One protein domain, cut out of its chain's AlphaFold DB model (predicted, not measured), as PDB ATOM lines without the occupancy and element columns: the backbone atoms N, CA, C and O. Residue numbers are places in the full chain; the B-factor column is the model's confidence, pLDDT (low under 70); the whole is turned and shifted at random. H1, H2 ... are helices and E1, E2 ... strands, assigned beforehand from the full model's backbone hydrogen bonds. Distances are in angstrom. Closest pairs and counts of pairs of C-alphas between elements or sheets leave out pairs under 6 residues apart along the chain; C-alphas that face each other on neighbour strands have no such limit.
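Overview. This is residues 46 to 107 and 124 to 214 of the 226 residues of the protein "Hypothetical protein" of Ditylum brightwellii (UniProt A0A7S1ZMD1). A strongly twisted sheet of four strands has H4 packed on one face and H3 on the opposite face, with H1 over its E5 and E6 side. H3 lies between this sheet and a two-stranded ribbon, E1 and E2, at one far end; the long helix H2 is off the sheet, its last turn close to E2. The printed part has 153 residues, with four named helices and six named strands in the order H1, H2, H3, E1, E2, E3, E4, H4, E5, E6, of mixed class. The larger sheet's order is E3, E4, E6, E5, and both sheets are antiparallel. The whole is compact, with a radius of gyration of the C-alphas of 16.5 A and spans of 49 by 35 by 30 A.

Along the chain. The larger sheet holds E3, residues 140 to 145, E4, residues 156 to 164 and 26.3 A long, E5, residues 186 to 192, and E6, residues 205 to 213 and 25.9 A long, which ends at C-alpha 213 (-19.431, 47.616, 36.627). H4 is residues 170 to 182, 18.4 A. H1, residues 48 to 58, begins at C-alpha 48 (-19.908, 37.668, 39.927). H2 is residues 68 to 84, 24.6 A, and H3 residues 88 to 97. E1, residues 100 to 107, is 21.1 A long, and E2, residues 124 to 130, is 19.6 A.

Arrangement. E3 and E4 form a hairpin, with N 142 and O 162 at 2.9 A; E4 and E6 have N 159 and O 209 at 2.8 A. E5 and E6 form a hairpin, with N 210 and O 190 at 2.8 A. E4, H4 and E5 make a split strand-helix-strand unit, two strands running the same way with E6 between them, its crossover right-handed. H4 is on the sheet; its Lys 177 and Thr 189 of E5 have C-alphas 6.7 A apart, their closest. H3, on the opposite face, runs across the strands over E3 and E4, at a height over the sheet of 10.4 A. H1 is over E6 and E5 at a height of 10.1 A. The closest C-alphas of H3 and E2 are Asp 90 and Ala 129, 4.6 A. E1 and E2 are antiparallel, with N 102 and O 128 at 2.8 A. H2 and H3 only just touch, only at the corner, with 3 pairs of C-alphas within 8 A, the closest Arg 82 and Met 88 at 6.8 A. H2, H3 and H4 have every O i to N i+4 pair within hydrogen-bond range, H1 6 of 7.

Size, cuts and confidence. The C-alphas farthest apart, of Arg 57 and Thr 107, are 51.0 A apart. Residues 108 to 123 are not printed, and C-alphas 107 and 124 are 5.3 A apart across this cut. The link E5 to E6 is long. Mean pLDDT of the printed part is 96.6, and no printed residue is under 70.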
ATOM      1  N   TYR A  46     -25.242  37.390  45.422       98.12
ATOM      2  CA  TYR A  46     -24.346  36.620  44.562       98.12
ATOM      3  C   TYR A  46     -23.184  37.494  44.100       98.12
ATOM      4  O   TYR A  46     -23.400  38.540  43.488       98.12
ATOM      5  N   THR A  47     -21.974  36.982  44.306       98.12
ATOM      6  CA  THR A  47     -20.760  37.482  43.661       98.12
ATOM      7  C   THR A  47     -20.779  37.171  42.170       98.12
ATOM      8  O   THR A  47     -21.422  36.208  41.740       98.12
ATOM      9  N   TRP A  48     -20.017  37.922  41.370       98.06
ATOM     10  CA  TRP A  48     -19.908  37.668  39.927       98.06
ATOM     11  C   TRP A  48     -19.525  36.216  39.616       98.06
ATOM     12  O   TRP A  48     -20.201  35.543  38.837       98.06
ATOM     13  N   ASP A  49     -18.482  35.707  40.274       98.19
ATOM     14  CA  ASP A  49     -18.000  34.341  40.057       98.19
ATOM     15  C   ASP A  49     -19.024  33.292  40.505       98.19
ATOM     16  O   ASP A  49     -19.169  32.252  39.862       98.19
ATOM     17  N   GLY A  50     -19.789  33.579  41.565       97.94
ATOM     18  CA  GLY A  50     -20.889  32.726  42.005       97.94
ATOM     19  C   GLY A  50     -22.007  32.629  40.966       97.94
ATOM     20  O   GLY A  50     -22.566  31.552  40.767       97.94
ATOM     21  N   VAL A  51     -22.313  33.725  40.267       97.88
ATOM     22  CA  VAL A  51     -23.310  33.716  39.188       97.88
ATOM     23  C   VAL A  51     -22.788  33.008  37.937       97.88
ATOM     24  O   VAL A  51     -23.522  32.215  37.347       97.88
ATOM     25  N   VAL A  52     -21.527  33.237  37.552       98.31
ATOM     26  CA  VAL A  52     -20.869  32.512  36.447       98.31
ATOM     27  C   VAL A  52     -20.914  31.003  36.694       98.31
ATOM     28  O   VAL A  52     -21.298  30.244  35.808       98.31
ATOM     29  N   ASP A  53     -20.591  30.560  37.911       98.31
ATOM     30  CA  ASP A  53     -20.646  29.148  38.293       98.31
ATOM     31  C   ASP A  53     -22.057  28.554  38.135       98.31
ATOM     32  O   ASP A  53     -22.214  27.451  37.610       98.31
ATOM     33  N   ILE A  54     -23.097  29.295  38.528       97.75
ATOM     34  CA  ILE A  54     -24.491  28.853  38.384       97.75
ATOM     35  C   ILE A  54     -24.899  28.749  36.911       97.75
ATOM     36  O   ILE A  54     -25.470  27.735  36.510       97.75
ATOM     37  N   ILE A  55     -24.621  29.781  36.113       97.19
ATOM     38  CA  ILE A  55     -25.128  29.892  34.740       97.19
ATOM     39  C   ILE A  55     -24.330  29.023  33.770       97.19
ATOM     40  O   ILE A  55     -24.924  28.288  32.988       97.19
ATOM     41  N   GLU A  56     -23.000  29.098  33.804       96.88
ATOM     42  CA  GLU A  56     -22.154  28.463  32.788       96.88
ATOM     43  C   GLU A  56     -21.749  27.038  33.163       96.88
ATOM     44  O   GLU A  56     -21.598  26.200  32.276       96.88
ATOM     45  N   ARG A  57     -21.574  26.741  34.460       95.94
ATOM     46  CA  ARG A  57     -21.067  25.432  34.907       95.94
ATOM     47  C   ARG A  57     -22.172  24.510  35.397       95.94
ATOM     48  O   ARG A  57     -22.274  23.382  34.930       95.94
ATOM     49  N   LYS A  58     -22.993  24.976  36.340       96.25
ATOM     50  CA  LYS A  58     -24.103  24.180  36.893       96.25
ATOM     51  C   LYS A  58     -25.298  24.124  35.949       96.25
ATOM     52  O   LYS A  58     -26.021  23.137  35.968       96.25
ATOM     53  N   GLN A  59     -25.507  25.185  35.166       95.50
ATOM     54  CA  GLN A  59     -26.670  25.374  34.297       95.50
ATOM     55  C   GLN A  59     -28.015  25.199  35.030       95.50
ATOM     56  O   GLN A  59     -29.017  24.811  34.434       95.50
ATOM     57  N   ASP A  60     -28.047  25.511  36.330       96.19
ATOM     58  CA  ASP A  60     -29.239  25.400  37.170       96.19
ATOM     59  C   ASP A  60     -29.747  26.793  37.544       96.19
ATOM     60  O   ASP A  60     -29.426  27.362  38.590       96.19
ATOM     61  N   LEU A  61     -30.560  27.357  36.652       96.19
ATOM     62  CA  LEU A  61     -31.125  28.695  36.817       96.19
ATOM     63  C   LEU A  61     -32.138  28.783  37.968       96.19
ATOM     64  O   LEU A  61     -32.440  29.891  38.410       96.19
ATOM     65  N   SER A  62     -32.624  27.654  38.502       94.44
ATOM     66  CA  SER A  62     -33.496  27.649  39.686       94.44
ATOM     67  C   SER A  62     -32.768  28.122  40.950       94.44
ATOM     68  O   SER A  62     -33.400  28.539  41.921       94.44
ATOM     69  N   LEU A  63     -31.431  28.106  40.922       95.75
ATOM     70  CA  LEU A  63     -30.589  28.610  41.997       95.75
ATOM     71  C   LEU A  63     -30.504  30.130  42.028       95.75
ATOM     72  O   LEU A  63     -30.002  30.645  43.021       95.75
ATOM     73  N   LEU A  64     -30.936  30.847  40.985       96.38
ATOM     74  CA  LEU A  64     -30.955  32.308  40.962       96.38
ATOM     75  C   LEU A  64     -32.238  32.812  41.630       96.38
ATOM     76  O   LEU A  64     -33.300  32.873  41.014       96.38
ATOM     77  N   VAL A  65     -32.136  33.169  42.910       95.94
ATOM     78  CA  VAL A  65     -33.282  33.593  43.721       95.94
ATOM     79  C   VAL A  65     -33.125  35.029  44.215       95.94
ATOM     80  O   VAL A  65     -32.036  35.609  44.243       95.94
ATOM     81  N   ARG A  66     -34.251  35.619  44.608       95.56
ATOM     82  CA  ARG A  66     -34.299  36.906  45.310       95.56
ATOM     83  C   ARG A  66     -34.039  36.705  46.804       95.56
ATOM     84  O   ARG A  66     -34.216  35.601  47.328       95.56
ATOM     85  N   SER A  67     -33.670  37.778  47.496       96.06
ATOM     86  CA  SER A  67     -33.791  37.809  48.955       96.06
ATOM     87  C   SER A  67     -35.264  37.777  49.366       96.06
ATOM     88  O   SER A  67     -36.152  38.039  48.544       96.06
ATOM     89  N   ALA A  68     -35.541  37.466  50.633       95.44
ATOM     90  CA  ALA A  68     -36.910  37.469  51.146       95.44
ATOM     91  C   ALA A  68     -37.576  38.847  50.967       95.44
ATOM     92  O   ALA A  68     -38.718  38.940  50.516       95.44
ATOM     93  N   GLU A  69     -36.831  39.925  51.228       94.81
ATOM     94  CA  GLU A  69     -37.331  41.293  51.084       94.81
ATOM     95  C   GLU A  69     -37.581  41.674  49.618       94.81
ATOM     96  O   GLU A  69     -38.658  42.163  49.275       94.81
ATOM     97  N   GLN A  70     -36.638  41.376  48.719       94.94
ATOM     98  CA  GLN A  70     -36.830  41.598  47.281       94.94
ATOM     99  C   GLN A  70     -38.033  40.814  46.745       94.94
ATOM    100  O   GLN A  70     -38.780  41.314  45.901       94.94
ATOM    101  N   HIS A  71     -38.238  39.584  47.225       95.25
ATOM    102  CA  HIS A  71     -39.390  38.779  46.846       95.25
ATOM    103  C   HIS A  71     -40.703  39.397  47.344       95.25
ATOM    104  O   HIS A  71     -41.656  39.495  46.573       95.25
ATOM    105  N   ARG A  72     -40.745  39.884  48.588       95.38
ATOM    106  CA  ARG A  72     -41.905  40.592  49.148       95.38
ATOM    107  C   ARG A  72     -42.274  41.820  48.312       95.38
ATOM    108  O   ARG A  72     -43.441  41.989  47.963       95.38
ATOM    109  N   VAL A  73     -41.283  42.634  47.942       95.31
ATOM    110  CA  VAL A  73     -41.475  43.811  47.078       95.31
ATOM    111  C   VAL A  73     -41.987  43.402  45.694       95.31
ATOM    112  O   VAL A  73     -42.953  43.986  45.204       95.31
ATOM    113  N   TYR A  74     -41.403  42.364  45.090       94.44
ATOM    114  CA  TYR A  74     -41.854  41.817  43.808       94.44
ATOM    115  C   TYR A  74     -43.318  41.354  43.845       94.44
ATOM    116  O   TYR A  74     -44.079  41.659  42.924       94.44
ATOM    117  N   MET A  75     -43.725  40.638  44.898       95.19
ATOM    118  CA  MET A  75     -45.099  40.155  45.046       95.19
ATOM    119  C   MET A  75     -46.082  41.318  45.194       95.19
ATOM    120  O   MET A  75     -47.045  41.394  44.434       95.19
ATOM    121  N   ALA A  76     -45.789  42.274  46.082       95.88
ATOM    122  CA  ALA A  76     -46.638  43.447  46.290       95.88
ATOM    123  C   ALA A  76     -46.796  44.287  45.012       95.88
ATOM    124  O   ALA A  76     -47.904  44.710  44.674       95.88
ATOM    125  N   TYR A  77     -45.704  44.489  44.270       95.38
ATOM    126  CA  TYR A  77     -45.750  45.190  42.990       95.38
ATOM    127  C   TYR A  77     -46.532  44.416  41.928       95.38
ATOM    128  O   TYR A  77     -47.367  44.990  41.235       95.38
ATOM    129  N   SER A  78     -46.313  43.102  41.821       94.12
ATOM    130  CA  SER A  78     -47.052  42.260  40.876       94.12
ATOM    131  C   SER A  78     -48.556  42.301  41.146       94.12
ATOM    132  O   SER A  78     -49.349  42.371  40.209       94.12
ATOM    133  N   ASP A  79     -48.961  42.298  42.416       95.81
ATOM    134  CA  ASP A  79     -50.366  42.409  42.807       95.81
ATOM    135  C   ASP A  79     -50.944  43.792  42.499       95.81
ATOM    136  O   ASP A  79     -52.088  43.898  42.058       95.81
ATOM    137  N   ALA A  80     -50.161  44.860  42.673       94.75
ATOM    138  CA  ALA A  80     -50.561  46.195  42.243       94.75
ATOM    139  C   ALA A  80     -50.779  46.251  40.723       94.75
ATOM    140  O   ALA A  80     -51.849  46.675  40.284       94.75
ATOM    141  N   LEU A  81     -49.836  45.728  39.935       95.50
ATOM    142  CA  LEU A  81     -49.962  45.684  38.481       95.50
ATOM    143  C   LEU A  81     -51.175  44.878  38.020       95.50
ATOM    144  O   LEU A  81     -51.873  45.326  37.123       95.50
ATOM    145  N   ARG A  82     -51.481  43.735  38.645       95.19
ATOM    146  CA  ARG A  82     -52.674  42.937  38.293       95.19
ATOM    147  C   ARG A  82     -54.001  43.638  38.591       95.19
ATOM    148  O   ARG A  82     -55.024  43.230  38.056       95.19
ATOM    149  N   ARG A  83     -54.009  44.652  39.462       94.12
ATOM    150  CA  ARG A  83     -55.200  45.481  39.718       94.12
ATOM    151  C   ARG A  83     -55.329  46.621  38.715       94.12
ATOM    152  O   ARG A  83     -56.441  46.972  38.334       94.12
ATOM    153  N   GLU A  84     -54.201  47.198  38.312       95.75
ATOM    154  CA  GLU A  84     -54.158  48.344  37.403       95.75
ATOM    155  C   GLU A  84     -54.220  47.935  35.924       95.75
ATOM    156  O   GLU A  84     -54.782  48.657  35.105       95.75
ATOM    157  N   TRP A  85     -53.678  46.774  35.568       97.75
ATOM    158  CA  TRP A  85     -53.551  46.313  34.192       97.75
ATOM    159  C   TRP A  85     -54.385  45.065  33.951       97.75
ATOM    160  O   TRP A  85     -54.394  44.141  34.764       97.75
ATOM    161  N   LYS A  86     -55.046  45.021  32.794       97.50
ATOM    162  CA  LYS A  86     -55.833  43.873  32.340       97.50
ATOM    163  C   LYS A  86     -54.978  42.607  32.305       97.50
ATOM    164  O   LYS A  86     -55.421  41.558  32.767       97.50
ATOM    165  N   THR A  87     -53.749  42.705  31.801       97.44
ATOM    166  CA  THR A  87     -52.753  41.634  31.857       97.44
ATOM    167  C   THR A  87     -51.353  42.183  32.140       97.44
ATOM    168  O   THR A  87     -51.054  43.353  31.912       97.44
ATOM    169  N   MET A  88     -50.444  41.312  32.588       97.19
ATOM    170  CA  MET A  88     -49.025  41.675  32.709       97.19
ATOM    171  C   MET A  88     -48.386  41.966  31.338       97.19
ATOM    172  O   MET A  88     -47.452  42.759  31.251       97.19
ATOM    173  N   TYR A  89     -48.902  41.364  30.262       98.00
ATOM    174  CA  TYR A  89     -48.448  41.645  28.901       98.00
ATOM    175  C   TYR A  89     -48.762  43.087  28.494       98.00
ATOM    176  O   TYR A  89     -47.882  43.757  27.962       98.00
ATOM    177  N   ASP A  90     -49.952  43.593  28.828       98.44
ATOM    178  CA  ASP A  90     -50.332  44.991  28.583       98.44
ATOM    179  C   ASP A  90     -49.362  45.966  29.257       98.44
ATOM    180  O   ASP A  90     -48.878  46.914  28.635       98.44
ATOM    181  N   TYR A  91     -49.016  45.691  30.517       98.06
ATOM    182  CA  TYR A  91     -48.030  46.488  31.236       98.06
ATOM    183  C   TYR A  91     -46.664  46.473  30.536       98.06
ATOM    184  O   TYR A  91     -46.045  47.527  30.396       98.06
ATOM    185  N   ILE A  92     -46.179  45.315  30.072       98.12
ATOM    186  CA  ILE A  92     -44.883  45.223  29.378       98.12
ATOM    187  C   ILE A  92     -44.915  45.946  28.026       98.12
ATOM    188  O   ILE A  92     -43.987  46.700  27.726       98.12
ATOM    189  N   LEU A  93     -45.975  45.781  27.232       98.38
ATOM    190  CA  LEU A  93     -46.144  46.487  25.957       98.38
ATOM    191  C   LEU A  93     -46.121  48.007  26.156       98.38
ATOM    192  O   LEU A  93     -45.408  48.721  25.448       98.38
ATOM    193  N   HIS A  94     -46.833  48.512  27.162       98.12
ATOM    194  CA  HIS A  94     -46.818  49.935  27.476       98.12
ATOM    195  C   HIS A  94     -45.457  50.396  28.014       98.12
ATOM    196  O   HIS A  94     -44.810  51.258  27.425       98.12
ATOM    197  N   SER A  95     -45.005  49.810  29.123       97.75
ATOM    198  CA  SER A  95     -43.853  50.313  29.879       97.75
ATOM    199  C   SER A  95     -42.513  50.075  29.184       97.75
ATOM    200  O   SER A  95     -41.587  50.866  29.364       97.75
ATOM    201  N   LYS A  96     -42.373  48.994  28.404       97.75
ATOM    202  CA  LYS A  96     -41.095  48.612  27.776       97.75
ATOM    203  C   LYS A  96     -41.053  48.894  26.279       97.75
ATOM    204  O   LYS A  96     -39.974  49.184  25.770       97.75
ATOM    205  N   PHE A  97     -42.192  48.842  25.587       97.88
ATOM    206  CA  PHE A  97     -42.272  49.100  24.143       97.88
ATOM    207  C   PHE A  97     -42.955  50.430  23.794       97.88
ATOM    208  O   PHE A  97     -42.969  50.821  22.630       97.88
ATOM    209  N   GLY A  98     -43.477  51.163  24.782       97.81
ATOM    210  CA  GLY A  98     -44.054  52.493  24.578       97.81
ATOM    211  C   GLY A  98     -45.425  52.479  23.903       97.81
ATOM    212  O   GLY A  98     -45.833  53.489  23.328       97.81
ATOM    213  N   PHE A  99     -46.133  51.349  23.939       98.12
ATOM    214  CA  PHE A  99     -47.448  51.232  23.317       98.12
ATOM    215  C   PHE A  99     -48.459  52.122  24.039       98.12
ATOM    216  O   PHE A  99     -48.312  52.422  25.226       98.12
ATOM    217  N   GLN A 100     -49.503  52.562  23.339       98.00
ATOM    218  CA  GLN A 100     -50.541  53.373  23.974       98.00
ATOM    219  C   GLN A 100     -51.323  52.521  24.975       98.00
ATOM    220  O   GLN A 100     -51.465  51.320  24.778       98.00
ATOM    221  N   LYS A 101     -51.844  53.133  26.043       97.44
ATOM    222  CA  LYS A 101     -52.762  52.460  26.971       97.44
ATOM    223  C   LYS A 101     -54.171  53.023  26.842       97.44
ATOM    224  O   LYS A 101     -54.334  54.229  26.657       97.44
ATOM    225  N   ARG A 102     -55.183  52.169  26.972       97.56
ATOM    226  CA  ARG A 102     -56.605  52.540  26.949       97.56
ATOM    227  C   ARG A 102     -57.327  52.013  28.186       97.56
ATOM    228  O   ARG A 102     -56.929  51.000  28.756       97.56
ATOM    229  N   ILE A 103     -58.364  52.728  28.614       97.12
ATOM    230  CA  ILE A 103     -59.194  52.328  29.756       97.12
ATOM    231  C   ILE A 103     -60.136  51.216  29.297       97.12
ATOM    232  O   ILE A 103     -60.882  51.405  28.339       97.12
ATOM    233  N   VAL A 104     -60.116  50.084  29.997       95.44
ATOM    234  CA  VAL A 104     -61.003  48.937  29.739       95.44
ATOM    235  C   VAL A 104     -62.234  49.003  30.620       95.44
ATOM    236  O   VAL A 104     -63.359  48.815  30.165       95.44
ATOM    237  N   SER A 105     -62.017  49.274  31.901       92.81
ATOM    238  CA  SER A 105     -63.073  49.369  32.890       92.81
ATOM    239  C   SER A 105     -62.720  50.410  33.939       92.81
ATOM    240  O   SER A 105     -61.565  50.790  34.151       92.81
ATOM    241  N   SER A 106     -63.771  50.907  34.569       90.12
ATOM    242  CA  SER A 106     -63.703  51.875  35.641       90.12
ATOM    243  C   SER A 106     -64.756  51.470  36.656       90.12
ATOM    244  O   SER A 106     -65.948  51.665  36.405       90.12
ATOM    245  N   THR A 107     -64.326  50.936  37.789       84.75
ATOM    246  CA  THR A 107     -65.239  50.531  38.856       84.75
ATOM    247  C   THR A 107     -65.163  51.558  39.971       84.75
ATOM    248  O   THR A 107     -64.124  51.728  40.614       84.75
ATOM    249  N   ILE A 124     -61.252  52.813  40.697       88.25
ATOM    250  CA  ILE A 124     -60.296  51.823  40.193       88.25
ATOM    251  C   ILE A 124     -60.387  51.808  38.669       88.25
ATOM    252  O   ILE A 124     -61.445  51.509  38.111       88.25
ATOM    253  N   ILE A 125     -59.283  52.147  38.001       94.88
ATOM    254  CA  ILE A 125     -59.159  52.139  36.540       94.88
ATOM    255  C   ILE A 125     -58.314  50.936  36.132       94.88
ATOM    256  O   ILE A 125     -57.206  50.769  36.639       94.88
ATOM    257  N   THR A 126     -58.817  50.137  35.190       96.75
ATOM    258  CA  THR A 126     -58.053  49.051  34.569       96.75
ATOM    259  C   THR A 126     -57.639  49.442  33.154       96.75
ATOM    260  O   THR A 126     -58.477  49.825  32.331       96.75
ATOM    261  N   TRP A 127     -56.345  49.329  32.869       98.12
ATOM    262  CA  TRP A 127     -55.720  49.674  31.595       98.12
ATOM    263  C   TRP A 127     -55.395  48.434  30.761       98.12
ATOM    264  O   TRP A 127     -55.072  47.379  31.300       98.12
ATOM    265  N   GLU A 128     -55.403  48.576  29.442       98.38
ATOM    266  CA  GLU A 128     -54.783  47.622  28.515       98.38
ATOM    267  C   GLU A 128     -53.922  48.354  27.484       98.38
ATOM    268  O   GLU A 128     -54.112  49.555  27.265       98.38
ATOM    269  N   ALA A 129     -52.977  47.648  26.868       98.31
ATOM    270  CA  ALA A 129     -52.146  48.207  25.811       98.31
ATOM    271  C   ALA A 129     -52.870  48.164  24.459       98.31
ATOM    272  O   ALA A 129     -53.750  47.339  24.219       98.31
ATOM    273  N   PHE A 130     -52.488  49.073  23.567       97.25
ATOM    274  CA  PHE A 130     -52.949  49.119  22.191       97.25
ATOM    275  C   PHE A 130     -51.771  49.410  21.242       97.25
ATOM    276  O   PHE A 130     -51.090  50.432  21.424       97.25
ATOM    277  N   PRO A 131     -51.541  48.564  20.217       97.75
ATOM    278  CA  PRO A 131     -52.231  47.287  19.941       97.75
ATOM    279  C   PRO A 131     -52.013  46.220  21.039       97.75
ATOM    280  O   PRO A 131     -51.078  46.343  21.833       97.75
ATOM    281  N   SER A 132     -52.881  45.200  21.107       97.31
ATOM    282  CA  SER A 132     -52.696  44.043  22.002       97.31
ATOM    283  C   SER A 132     -51.515  43.180  21.552       97.31
ATOM    284  O   SER A 132     -51.017  43.339  20.437       97.31
ATOM    285  N   LEU A 133     -51.072  42.238  22.394       97.00
ATOM    286  CA  LEU A 133     -49.945  41.358  22.062       97.00
ATOM    287  C   LEU A 133     -50.192  40.550  20.775       97.00
ATOM    288  O   LEU A 133     -49.280  40.391  19.969       97.00
ATOM    289  N   GLU A 134     -51.419  40.074  20.572       97.19
ATOM    290  CA  GLU A 134     -51.840  39.288  19.406       97.19
ATOM    291  C   GLU A 134     -51.921  40.127  18.124       97.19
ATOM    292  O   GLU A 134     -51.781  39.599  17.023       97.19
ATOM    293  N   GLU A 135     -52.153  41.431  18.265       97.38
ATOM    294  CA  GLU A 135     -52.230  42.387  17.159       97.38
ATOM    295  C   GLU A 135     -50.838  42.884  16.725       97.38
ATOM    296  O   GLU A 135     -50.692  43.463  15.643       97.38
ATOM    297  N   VAL A 136     -49.795  42.661  17.535       97.12
ATOM    298  CA  VAL A 136     -48.421  43.012  17.161       97.12
ATOM    299  C   VAL A 136     -47.897  42.028  16.129       97.12
ATOM    300  O   VAL A 136     -47.750  40.836  16.389       97.12
ATOM    301  N   VAL A 137     -47.539  42.554  14.961       96.25
ATOM    302  CA  VAL A 137     -46.943  41.765  13.871       96.25
ATOM    303  C   VAL A 137     -45.490  42.136  13.583       96.25
ATOM    304  O   VAL A 137     -44.796  41.408  12.876       96.25
ATOM    305  N   SER A 138     -45.009  43.266  14.107       96.81
ATOM    306  CA  SER A 138     -43.646  43.739  13.873       96.81
ATOM    307  C   SER A 138     -42.680  43.252  14.952       96.81
ATOM    308  O   SER A 138     -42.919  43.406  16.148       96.81
ATOM    309  N   SER A 139     -41.541  42.713  14.511       97.31
ATOM    310  CA  SER A 139     -40.424  42.392  15.401       97.31
ATOM    311  C   SER A 139     -39.850  43.674  16.001       97.31
ATOM    312  O   SER A 139     -39.506  44.609  15.275       97.31
ATOM    313  N   GLN A 140     -39.746  43.712  17.326       97.75
ATOM    314  CA  GLN A 140     -39.211  44.840  18.085       97.75
ATOM    315  C   GLN A 140     -38.434  44.318  19.287       97.75
ATOM    316  O   GLN A 140     -38.831  43.322  19.895       97.75
ATOM    317  N   THR A 141     -37.362  45.015  19.660       98.44
ATOM    318  CA  THR A 141     -36.590  44.718  20.869       98.44
ATOM    319  C   THR A 141     -36.552  45.917  21.806       98.44
ATOM    320  O   THR A 141     -36.569  47.069  21.372       98.44
ATOM    321  N   SER A 142     -36.501  45.646  23.108       98.44
ATOM    322  CA  SER A 142     -36.349  46.671  24.139       98.44
ATOM    323  C   SER A 142     -35.371  46.194  25.202       98.44
ATOM    324  O   SER A 142     -35.584  45.162  25.839       98.44
ATOM    325  N   LEU A 143     -34.271  46.930  25.368       98.62
ATOM    326  CA  LEU A 143     -33.268  46.669  26.394       98.62
ATOM    327  C   LEU A 143     -33.522  47.593  27.582       98.62
ATOM    328  O   LEU A 143     -33.338  48.805  27.480       98.62
ATOM    329  N   CYS A 144     -33.914  47.023  28.717       98.00
ATOM    330  CA  CYS A 144     -34.208  47.786  29.924       98.00
ATOM    331  C   CYS A 144     -33.607  47.128  31.167       98.00
ATOM    332  O   CYS A 144     -33.364  45.919  31.196       98.00
ATOM    333  N   ARG A 145     -33.395  47.914  32.225       97.75
ATOM    334  CA  ARG A 145     -33.039  47.359  33.533       97.75
ATOM    335  C   ARG A 145     -34.195  46.484  34.029       97.75
ATOM    336  O   ARG A 145     -35.361  46.801  33.786       97.75
ATOM    337  N   ASN A 146     -33.876  45.366  34.669       97.81
ATOM    338  CA  ASN A 146     -34.874  44.514  35.297       97.81
ATOM    339  C   ASN A 146     -35.438  45.247  36.520       97.81
ATOM    340  O   ASN A 146     -34.676  45.656  37.394       97.81
ATOM    341  N   ASP A 147     -36.761  45.400  36.574       95.62
ATOM    342  CA  ASP A 147     -37.448  46.070  37.684       95.62
ATOM    343  C   ASP A 147     -37.283  45.284  39.003       95.62
ATOM    344  O   ASP A 147     -37.292  45.867  40.085       95.62
ATOM    345  N   PHE A 148     -37.082  43.960  38.913       95.56
ATOM    346  CA  PHE A 148     -36.947  43.047  40.053       95.56
ATOM    347  C   PHE A 148     -35.736  42.125  39.878       95.56
ATOM    348  O   PHE A 148     -35.917  40.928  39.595       95.56
ATOM    349  N   PRO A 149     -34.508  42.654  40.034       97.00
ATOM    350  CA  PRO A 149     -33.290  41.860  39.924       97.00
ATOM    351  C   PRO A 149     -33.272  40.714  40.946       97.00
ATOM    352  O   PRO A 149     -33.974  40.751  41.962       97.00
ATOM    353  N   TYR A 150     -32.471  39.682  40.677       97.38
ATOM    354  CA  TYR A 150     -32.123  38.700  41.708       97.38
ATOM    355  C   TYR A 150     -31.168  39.310  42.741       97.38
ATOM    356  O   TYR A 150     -30.746  40.460  42.600       97.38
ATOM    357  N   ASN A 151     -30.857  38.563  43.802       97.62
ATOM    358  CA  ASN A 151     -30.044  39.082  44.898       97.62
ATOM    359  C   ASN A 151     -28.556  39.158  44.516       97.62
ATOM    360  O   ASN A 151     -27.772  38.347  44.987       97.62
ATOM    361  N   PHE A 152     -28.167  40.050  43.607       98.12
ATOM    362  CA  PHE A 152     -26.779  40.249  43.172       98.12
ATOM    363  C   PHE A 152     -26.066  41.324  43.999       98.12
ATOM    364  O   PHE A 152     -26.724  42.157  44.615       98.12
ATOM    365  N   GLU A 153     -24.729  41.307  44.008       97.94
ATOM    366  CA  GLU A 153     -23.925  42.415  44.548       97.94
ATOM    367  C   GLU A 153     -24.222  43.747  43.837       97.94
ATOM    368  O   GLU A 153     -24.603  43.771  42.667       97.94
ATOM    369  N   ASP A 154     -24.003  44.865  44.534       96.31
ATOM    370  CA  ASP A 154     -24.404  46.209  44.084       96.31
ATOM    371  C   ASP A 154     -23.782  46.639  42.744       96.31
ATOM    372  O   ASP A 154     -24.368  47.427  41.997       96.31
ATOM    373  N   ASN A 155     -22.600  46.117  42.412       96.75
ATOM    374  CA  ASN A 155     -21.901  46.395  41.157       96.75
ATOM    375  C   ASN A 155     -22.340  45.489  39.990       96.75
ATOM    376  O   ASN A 155     -21.814  45.632  38.882       96.75
ATOM    377  N   ILE A 156     -23.293  44.578  40.208       97.81
ATOM    378  CA  ILE A 156     -23.864  43.700  39.186       97.81
ATOM    379  C   ILE A 156     -25.258  44.205  38.820       97.81
ATOM    380  O   ILE A 156     -26.227  44.084  39.570       97.81
ATOM    381  N   GLU A 157     -25.394  44.730  37.610       97.88
ATOM    382  CA  GLU A 157     -26.690  45.155  37.094       97.88
ATOM    383  C   GLU A 157     -27.398  44.030  36.350       97.88
ATOM    384  O   GLU A 157     -26.789  43.345  35.531       97.88
ATOM    385  N   HIS A 158     -28.710  43.911  36.563       98.44
ATOM    386  CA  HIS A 158     -29.572  42.981  35.837       98.44
ATOM    387  C   HIS A 158     -30.431  43.710  34.817       98.44
ATOM    388  O   HIS A 158     -31.228  44.579  35.164       98.44
ATOM    389  N   TRP A 159     -30.280  43.320  33.560       98.62
ATOM    390  CA  TRP A 159     -30.994  43.840  32.407       98.62
ATOM    391  C   TRP A 159     -31.831  42.738  31.755       98.62
ATOM    392  O   TRP A 159     -31.501  41.552  31.834       98.62
ATOM    393  N   CYS A 160     -32.909  43.143  31.095       98.62
ATOM    394  CA  CYS A 160     -33.742  42.294  30.258       98.62
ATOM    395  C   CYS A 160     -33.740  42.851  28.833       98.62
ATOM    396  O   CYS A 160     -34.053  44.023  28.616       98.62
ATOM    397  N   LEU A 161     -33.399  41.997  27.870       98.75
ATOM    398  CA  LEU A 161     -33.615  42.230  26.450       98.75
ATOM    399  C   LEU A 161     -34.937  41.568  26.065       98.75
ATOM    400  O   LEU A 161     -34.987  40.354  25.882       98.75
ATOM    401  N   TRP A 162     -35.998  42.361  25.980       98.56
ATOM    402  CA  TRP A 162     -37.326  41.922  25.563       98.56
ATOM    403  C   TRP A 162     -37.434  41.878  24.043       98.56
ATOM    404  O   TRP A 162     -36.861  42.735  23.365       98.56
ATOM    405  N   LYS A 163     -38.221  40.936  23.515       98.31
ATOM    406  CA  LYS A 163     -38.520  40.829  22.087       98.31
ATOM    407  C   LYS A 163     -39.967  40.427  21.807       98.31
ATOM    408  O   LYS A 163     -40.468  39.441  22.348       98.31
ATOM    409  N   LEU A 164     -40.600  41.181  20.911       98.12
ATOM    410  CA  LEU A 164     -41.908  40.875  20.330       98.12
ATOM    411  C   LEU A 164     -41.741  40.128  19.000       98.12
ATOM    412  O   LEU A 164     -40.761  40.341  18.287       98.12
ATOM    413  N   CYS A 165     -42.716  39.276  18.671       95.62
ATOM    414  CA  CYS A 165     -42.837  38.603  17.370       95.62
ATOM    415  C   CYS A 165     -41.589  37.803  16.936       95.62
ATOM    416  O   CYS A 165     -41.150  37.885  15.791       95.62
ATOM    417  N   GLY A 166     -41.006  37.015  17.844       95.19
ATOM    418  CA  GLY A 166     -39.886  36.121  17.536       95.19
ATOM    419  C   GLY A 166     -39.040  35.786  18.760       95.19
ATOM    420  O   GLY A 166     -39.272  36.317  19.845       95.19
ATOM    421  N   SER A 167     -38.050  34.908  18.585       96.56
ATOM    422  CA  SER A 167     -37.049  34.588  19.607       96.56
ATOM    423  C   SER A 167     -35.889  35.582  19.579       96.56
ATOM    424  O   SER A 167     -35.535  36.117  18.525       96.56
ATOM    425  N   VAL A 168     -35.299  35.838  20.747       97.81
ATOM    426  CA  VAL A 168     -34.090  36.665  20.865       97.81
ATOM    427  C   VAL A 168     -32.924  35.925  20.206       97.81
ATOM    428  O   VAL A 168     -32.675  34.764  20.537       97.81
ATOM    429  N   THR A 169     -32.226  36.569  19.269       97.94
ATOM    430  CA  THR A 169     -31.091  35.960  18.559       97.94
ATOM    431  C   THR A 169     -29.764  36.206  19.289       97.94
ATOM    432  O   THR A 169     -29.659  37.151  20.076       97.94
ATOM    433  N   PRO A 170     -28.723  35.386  19.033       98.31
ATOM    434  CA  PRO A 170     -27.379  35.646  19.551       98.31
ATOM    435  C   PRO A 170     -26.849  37.040  19.182       98.31
ATOM    436  O   PRO A 170     -26.364  37.750  20.058       98.31
ATOM    437  N   ASP A 171     -27.042  37.468  17.931       98.50
ATOM    438  CA  ASP A 171     -26.596  38.784  17.457       98.50
ATOM    439  C   ASP A 171     -27.280  39.931  18.219       98.50
ATOM    440  O   ASP A 171     -26.623  40.876  18.646       98.50
ATOM    441  N   GLU A 172     -28.588  39.827  18.490       98.56
ATOM    442  CA  GLU A 172     -29.318  40.833  19.276       98.56
ATOM    443  C   GLU A 172     -28.823  40.913  20.727       98.56
ATOM    444  O   GLU A 172     -28.794  41.992  21.326       98.56
ATOM    445  N   ILE A 173     -28.436  39.773  21.306       98.69
ATOM    446  CA  ILE A 173     -27.847  39.710  22.647       98.69
ATOM    447  C   ILE A 173     -26.475  40.384  22.649       98.69
ATOM    448  O   ILE A 173     -26.163  41.130  23.579       98.69
ATOM    449  N   ASP A 174     -25.653  40.134  21.636       98.50
ATOM    450  CA  ASP A 174     -24.317  40.716  21.539       98.50
ATOM    451  C   ASP A 174     -24.374  42.223  21.267       98.50
ATOM    452  O   ASP A 174     -23.677  42.988  21.944       98.50
ATOM    453  N   ASP A 175     -25.305  42.677  20.427       98.56
ATOM    454  CA  ASP A 175     -25.627  44.094  20.252       98.56
ATOM    455  C   ASP A 175     -26.070  44.740  21.571       98.56
ATOM    456  O   ASP A 175     -25.635  45.844  21.913       98.56
ATOM    457  N   ALA A 176     -26.925  44.066  22.348       98.50
ATOM    458  CA  ALA A 176     -27.362  44.560  23.649       98.50
ATOM    459  C   ALA A 176     -26.197  44.670  24.643       98.50
ATOM    460  O   ALA A 176     -26.053  45.700  25.305       98.50
ATOM    461  N   LYS A 177     -25.316  43.665  24.716       98.50
ATOM    462  CA  LYS A 177     -24.094  43.733  25.538       98.50
ATOM    463  C   LYS A 177     -23.189  44.881  25.092       98.50
ATOM    464  O   LYS A 177     -22.647  45.583  25.944       98.50
ATOM    465  N   GLN A 178     -23.026  45.093  23.785       98.25
ATOM    466  CA  GLN A 178     -22.205  46.186  23.265       98.25
ATOM    467  C   GLN A 178     -22.805  47.552  23.612       98.25
ATOM    468  O   GLN A 178     -22.075  48.443  24.043       98.25
ATOM    469  N   LYS A 179     -24.130  47.709  23.516       97.94
ATOM    470  CA  LYS A 179     -24.831  48.916  23.983       97.94
ATOM    471  C   LYS A 179     -24.556  49.179  25.465       97.94
ATOM    472  O   LYS A 179     -24.198  50.299  25.810       97.94
ATOM    473  N   LEU A 180     -24.640  48.161  26.325       97.12
ATOM    474  CA  LEU A 180     -24.367  48.306  27.763       97.12
ATOM    475  C   LEU A 180     -22.912  48.700  28.046       97.12
ATOM    476  O   LEU A 180     -22.676  49.571  28.881       97.12
ATOM    477  N   LYS A 181     -21.949  48.122  27.319       96.44
ATOM    478  CA  LYS A 181     -20.535  48.528  27.388       96.44
ATOM    479  C   LYS A 181     -20.328  49.980  26.957       96.44
ATOM    480  O   LYS A 181     -19.563  50.699  27.584       96.44
ATOM    481  N   ASN A 182     -21.045  50.437  25.934       96.12
ATOM    482  CA  ASN A 182     -20.962  51.824  25.475       96.12
ATOM    483  C   ASN A 182     -21.619  52.818  26.454       96.12
ATOM    484  O   ASN A 182     -21.311  54.004  26.412       96.12
ATOM    485  N   MET A 183     -22.511  52.357  27.340       92.69
ATOM    486  CA  MET A 183     -23.163  53.191  28.360       92.69
ATOM    487  C   MET A 183     -22.284  53.465  29.595       92.69
ATOM    488  O   MET A 183     -22.704  54.224  30.467       92.69
ATOM    489  N   GLY A 184     -21.106  52.848  29.729       87.62
ATOM    490  CA  GLY A 184     -20.166  53.143  30.817       87.62
ATOM    491  C   GLY A 184     -19.289  51.956  31.210       87.62
ATOM    492  O   GLY A 184     -19.165  50.998  30.461       87.62
ATOM    493  N   ASN A 185     -18.715  52.013  32.416       90.88
ATOM    494  CA  ASN A 185     -17.630  51.155  32.930       90.88
ATOM    495  C   ASN A 185     -17.982  49.661  33.140       90.88
ATOM    496  O   ASN A 185     -17.730  49.100  34.206       90.88
ATOM    497  N   VAL A 186     -18.572  48.992  32.151       96.38
ATOM    498  CA  VAL A 186     -18.870  47.557  32.178       96.38
ATOM    499  C   VAL A 186     -17.592  46.772  31.883       96.38
ATOM    500  O   VAL A 186     -17.024  46.870  30.798       96.38
ATOM    501  N   SER A 187     -17.140  45.970  32.846       96.19
ATOM    502  CA  SER A 187     -15.957  45.113  32.701       96.19
ATOM    503  C   SER A 187     -16.287  43.736  32.139       96.19
ATOM    504  O   SER A 187     -15.533  43.203  31.327       96.19
ATOM    505  N   LYS A 188     -17.406  43.148  32.570       97.75
ATOM    506  CA  LYS A 188     -17.828  41.796  32.197       97.75
ATOM    507  C   LYS A 188     -19.328  41.762  31.931       97.75
ATOM    508  O   LYS A 188     -20.093  42.523  32.521       97.75
ATOM    509  N   THR A 189     -19.736  40.852  31.052       98.44
ATOM    510  CA  THR A 189     -21.142  40.611  30.714       98.44
ATOM    511  C   THR A 189     -21.437  39.119  30.722       98.44
ATOM    512  O   THR A 189     -20.615  38.345  30.237       98.44
ATOM    513  N   LEU A 190     -22.615  38.733  31.197       98.44
ATOM    514  CA  LEU A 190     -23.113  37.355  31.212       98.44
ATOM    515  C   LEU A 190     -24.583  37.366  30.788       98.44
ATOM    516  O   LEU A 190     -25.252  38.376  30.979       98.44
ATOM    517  N   HIS A 191     -25.096  36.300  30.182       98.56
ATOM    518  CA  HIS A 191     -26.496  36.263  29.757       98.56
ATOM    519  C   HIS A 191     -27.083  34.857  29.834       98.56
ATOM    520  O   HIS A 191     -26.345  33.876  29.841       98.56
ATOM    521  N   TRP A 192     -28.410  34.774  29.874       98.44
ATOM    522  CA  TRP A 192     -29.158  33.525  29.747       98.44
ATOM    523  C   TRP A 192     -30.588  33.795  29.266       98.44
ATOM    524  O   TRP A 192     -31.085  34.920  29.324       98.44
ATOM    525  N   VAL A 193     -31.271  32.739  28.834       97.44
ATOM    526  CA  VAL A 193     -32.716  32.728  28.579       97.44
ATOM    527  C   VAL A 193     -33.324  31.697  29.520       97.44
ATOM    528  O   VAL A 193     -32.833  30.572  29.596       97.44
ATOM    529  N   ASN A 194     -34.366  32.070  30.268       96.06
ATOM    530  CA  ASN A 194     -35.027  31.111  31.152       96.06
ATOM    531  C   ASN A 194     -35.654  29.979  30.315       96.06
ATOM    532  O   ASN A 194     -36.320  30.272  29.314       96.06
ATOM    533  N   PRO A 195     -35.503  28.705  30.720       94.38
ATOM    534  CA  PRO A 195     -36.216  27.602  30.090       94.38
ATOM    535  C   PRO A 195     -37.731  27.777  30.280       94.38
ATOM    536  O   PRO A 195     -38.144  28.437  31.238       94.38
ATOM    537  N   PRO A 196     -38.580  27.155  29.437       93.44
ATOM    538  CA  PRO A 196     -40.027  27.392  29.442       93.44
ATOM    539  C   PRO A 196     -40.701  27.278  30.818       93.44
ATOM    540  O   PRO A 196     -41.557  28.087  31.154       93.44
ATOM    541  N   HIS A 197     -40.274  26.330  31.658       93.75
ATOM    542  CA  HIS A 197     -40.840  26.119  32.996       93.75
ATOM    543  C   HIS A 197     -40.431  27.179  34.043       93.75
ATOM    544  O   HIS A 197     -40.986  27.188  35.137       93.75
ATOM    545  N   LEU A 198     -39.474  28.063  33.728       93.06
ATOM    546  CA  LEU A 198     -39.037  29.185  34.574       93.06
ATOM    547  C   LEU A 198     -39.434  30.557  34.000       93.06
ATOM    548  O   LEU A 198     -39.106  31.594  34.580       93.06
ATOM    549  N   GLN A 199     -40.119  30.603  32.857       93.44
ATOM    550  CA  GLN A 199     -40.570  31.860  32.266       93.44
ATOM    551  C   GLN A 199     -41.841  32.354  32.957       93.44
ATOM    552  O   GLN A 199     -42.846  31.652  33.019       93.44
ATOM    553  N   SER A 200     -41.824  33.596  33.443       91.38
ATOM    554  CA  SER A 200     -43.026  34.227  34.010       91.38
ATOM    555  C   SER A 200     -43.987  34.754  32.937       91.38
ATOM    556  O   SER A 200     -45.180  34.872  33.194       91.38
ATOM    557  N   LEU A 201     -43.471  35.079  31.746       94.56
ATOM    558  CA  LEU A 201     -44.221  35.656  30.625       94.56
ATOM    559  C   LEU A 201     -43.875  34.927  29.318       94.56
ATOM    560  O   LEU A 201     -43.143  35.476  28.497       94.56
ATOM    561  N   PRO A 202     -44.366  33.693  29.106       95.75
ATOM    562  CA  PRO A 202     -44.014  32.896  27.927       95.75
ATOM    563  C   PRO A 202     -44.475  33.511  26.594       95.75
ATOM    564  O   PRO A 202     -43.950  33.151  25.546       95.75
ATOM    565  N   GLY A 203     -45.432  34.450  26.610       95.50
ATOM    566  CA  GLY A 203     -45.890  35.158  25.409       95.50
ATOM    567  C   GLY A 203     -44.933  36.241  24.889       95.50
ATOM    568  O   GLY A 203     -45.081  36.669  23.749       95.50
ATOM    569  N   ILE A 204     -43.949  36.686  25.685       97.31
ATOM    570  CA  ILE A 204     -42.933  37.663  25.257       97.31
ATOM    571  C   ILE A 204     -41.544  37.100  25.554       97.31
ATOM    572  O   ILE A 204     -41.150  36.920  26.710       97.31
ATOM    573  N   ASN A 205     -40.768  36.874  24.496       97.75
ATOM    574  CA  ASN A 205     -39.411  36.365  24.622       97.75
ATOM    575  C   ASN A 205     -38.510  37.400  25.294       97.75
ATOM    576  O   ASN A 205     -38.607  38.600  25.035       97.75
ATOM    577  N   HIS A 206     -37.611  36.929  26.152       98.12
ATOM    578  CA  HIS A 206     -36.629  37.793  26.783       98.12
ATOM    579  C   HIS A 206     -35.357  37.033  27.147       98.12
ATOM    580  O   HIS A 206     -35.400  35.883  27.588       98.12
ATOM    581  N   ALA A 207     -34.224  37.709  26.981       98.50
ATOM    582  CA  ALA A 207     -32.947  37.288  27.530       98.50
ATOM    583  C   ALA A 207     -32.607  38.159  28.740       98.50
ATOM    584  O   ALA A 207     -32.848  39.368  28.750       98.50
ATOM    585  N   HIS A 208     -32.022  37.548  29.755       98.69
ATOM    586  CA  HIS A 208     -31.438  38.256  30.877       98.69
ATOM    587  C   HIS A 208     -29.966  38.521  30.593       98.69
ATOM    588  O   HIS A 208     -29.255  37.630  30.130       98.69
ATOM    589  N   ILE A 209     -29.505  39.733  30.886       98.69
ATOM    590  CA  ILE A 209     -28.113  40.146  30.713       98.69
ATOM    591  C   ILE A 209     -27.634  40.750  32.031       98.69
ATOM    592  O   ILE A 209     -28.277  41.640  32.582       98.69
ATOM    593  N   LEU A 210     -26.504  40.272  32.542       98.62
ATOM    594  CA  LEU A 210     -25.801  40.875  33.667       98.62
ATOM    595  C   LEU A 210     -24.620  41.683  33.175       98.62
ATOM    596  O   LEU A 210     -23.926  41.279  32.240       98.62
ATOM    597  N   CYS A 211     -24.378  42.801  33.845       97.81
ATOM    598  CA  CYS A 211     -23.220  43.653  33.625       97.81
ATOM    599  C   CYS A 211     -22.515  43.902  34.953       97.81
ATOM    600  O   CYS A 211     -23.125  44.435  35.875       97.81
ATOM    601  N   LEU A 212     -21.232  43.551  35.030       97.75
ATOM    602  CA  LEU A 212     -20.369  43.930  36.144       97.75
ATOM    603  C   LEU A 212     -19.779  45.310  35.862       97.75
ATOM    604  O   LEU A 212     -19.045  45.471  34.882       97.75
ATOM    605  N   ARG A 213     -20.061  46.296  36.712       95.56
ATOM    606  CA  ARG A 213     -19.431  47.616  36.627       95.56
ATOM    607  C   ARG A 213     -18.143  47.655  37.444       95.56
ATOM    608  O   ARG A 213     -18.084  47.101  38.538       95.56
ATOM    609  N   LYS A 214     -17.107  48.304  36.907       91.38
ATOM    610  CA  LYS A 214     -15.911  48.645  37.691       91.38
ATOM    611  C   LYS A 214     -16.263  49.721  38.713       91.38
ATOM    612  O   LYS A 214     -17.059  50.613  38.404       91.38
TER     613      LYS A 214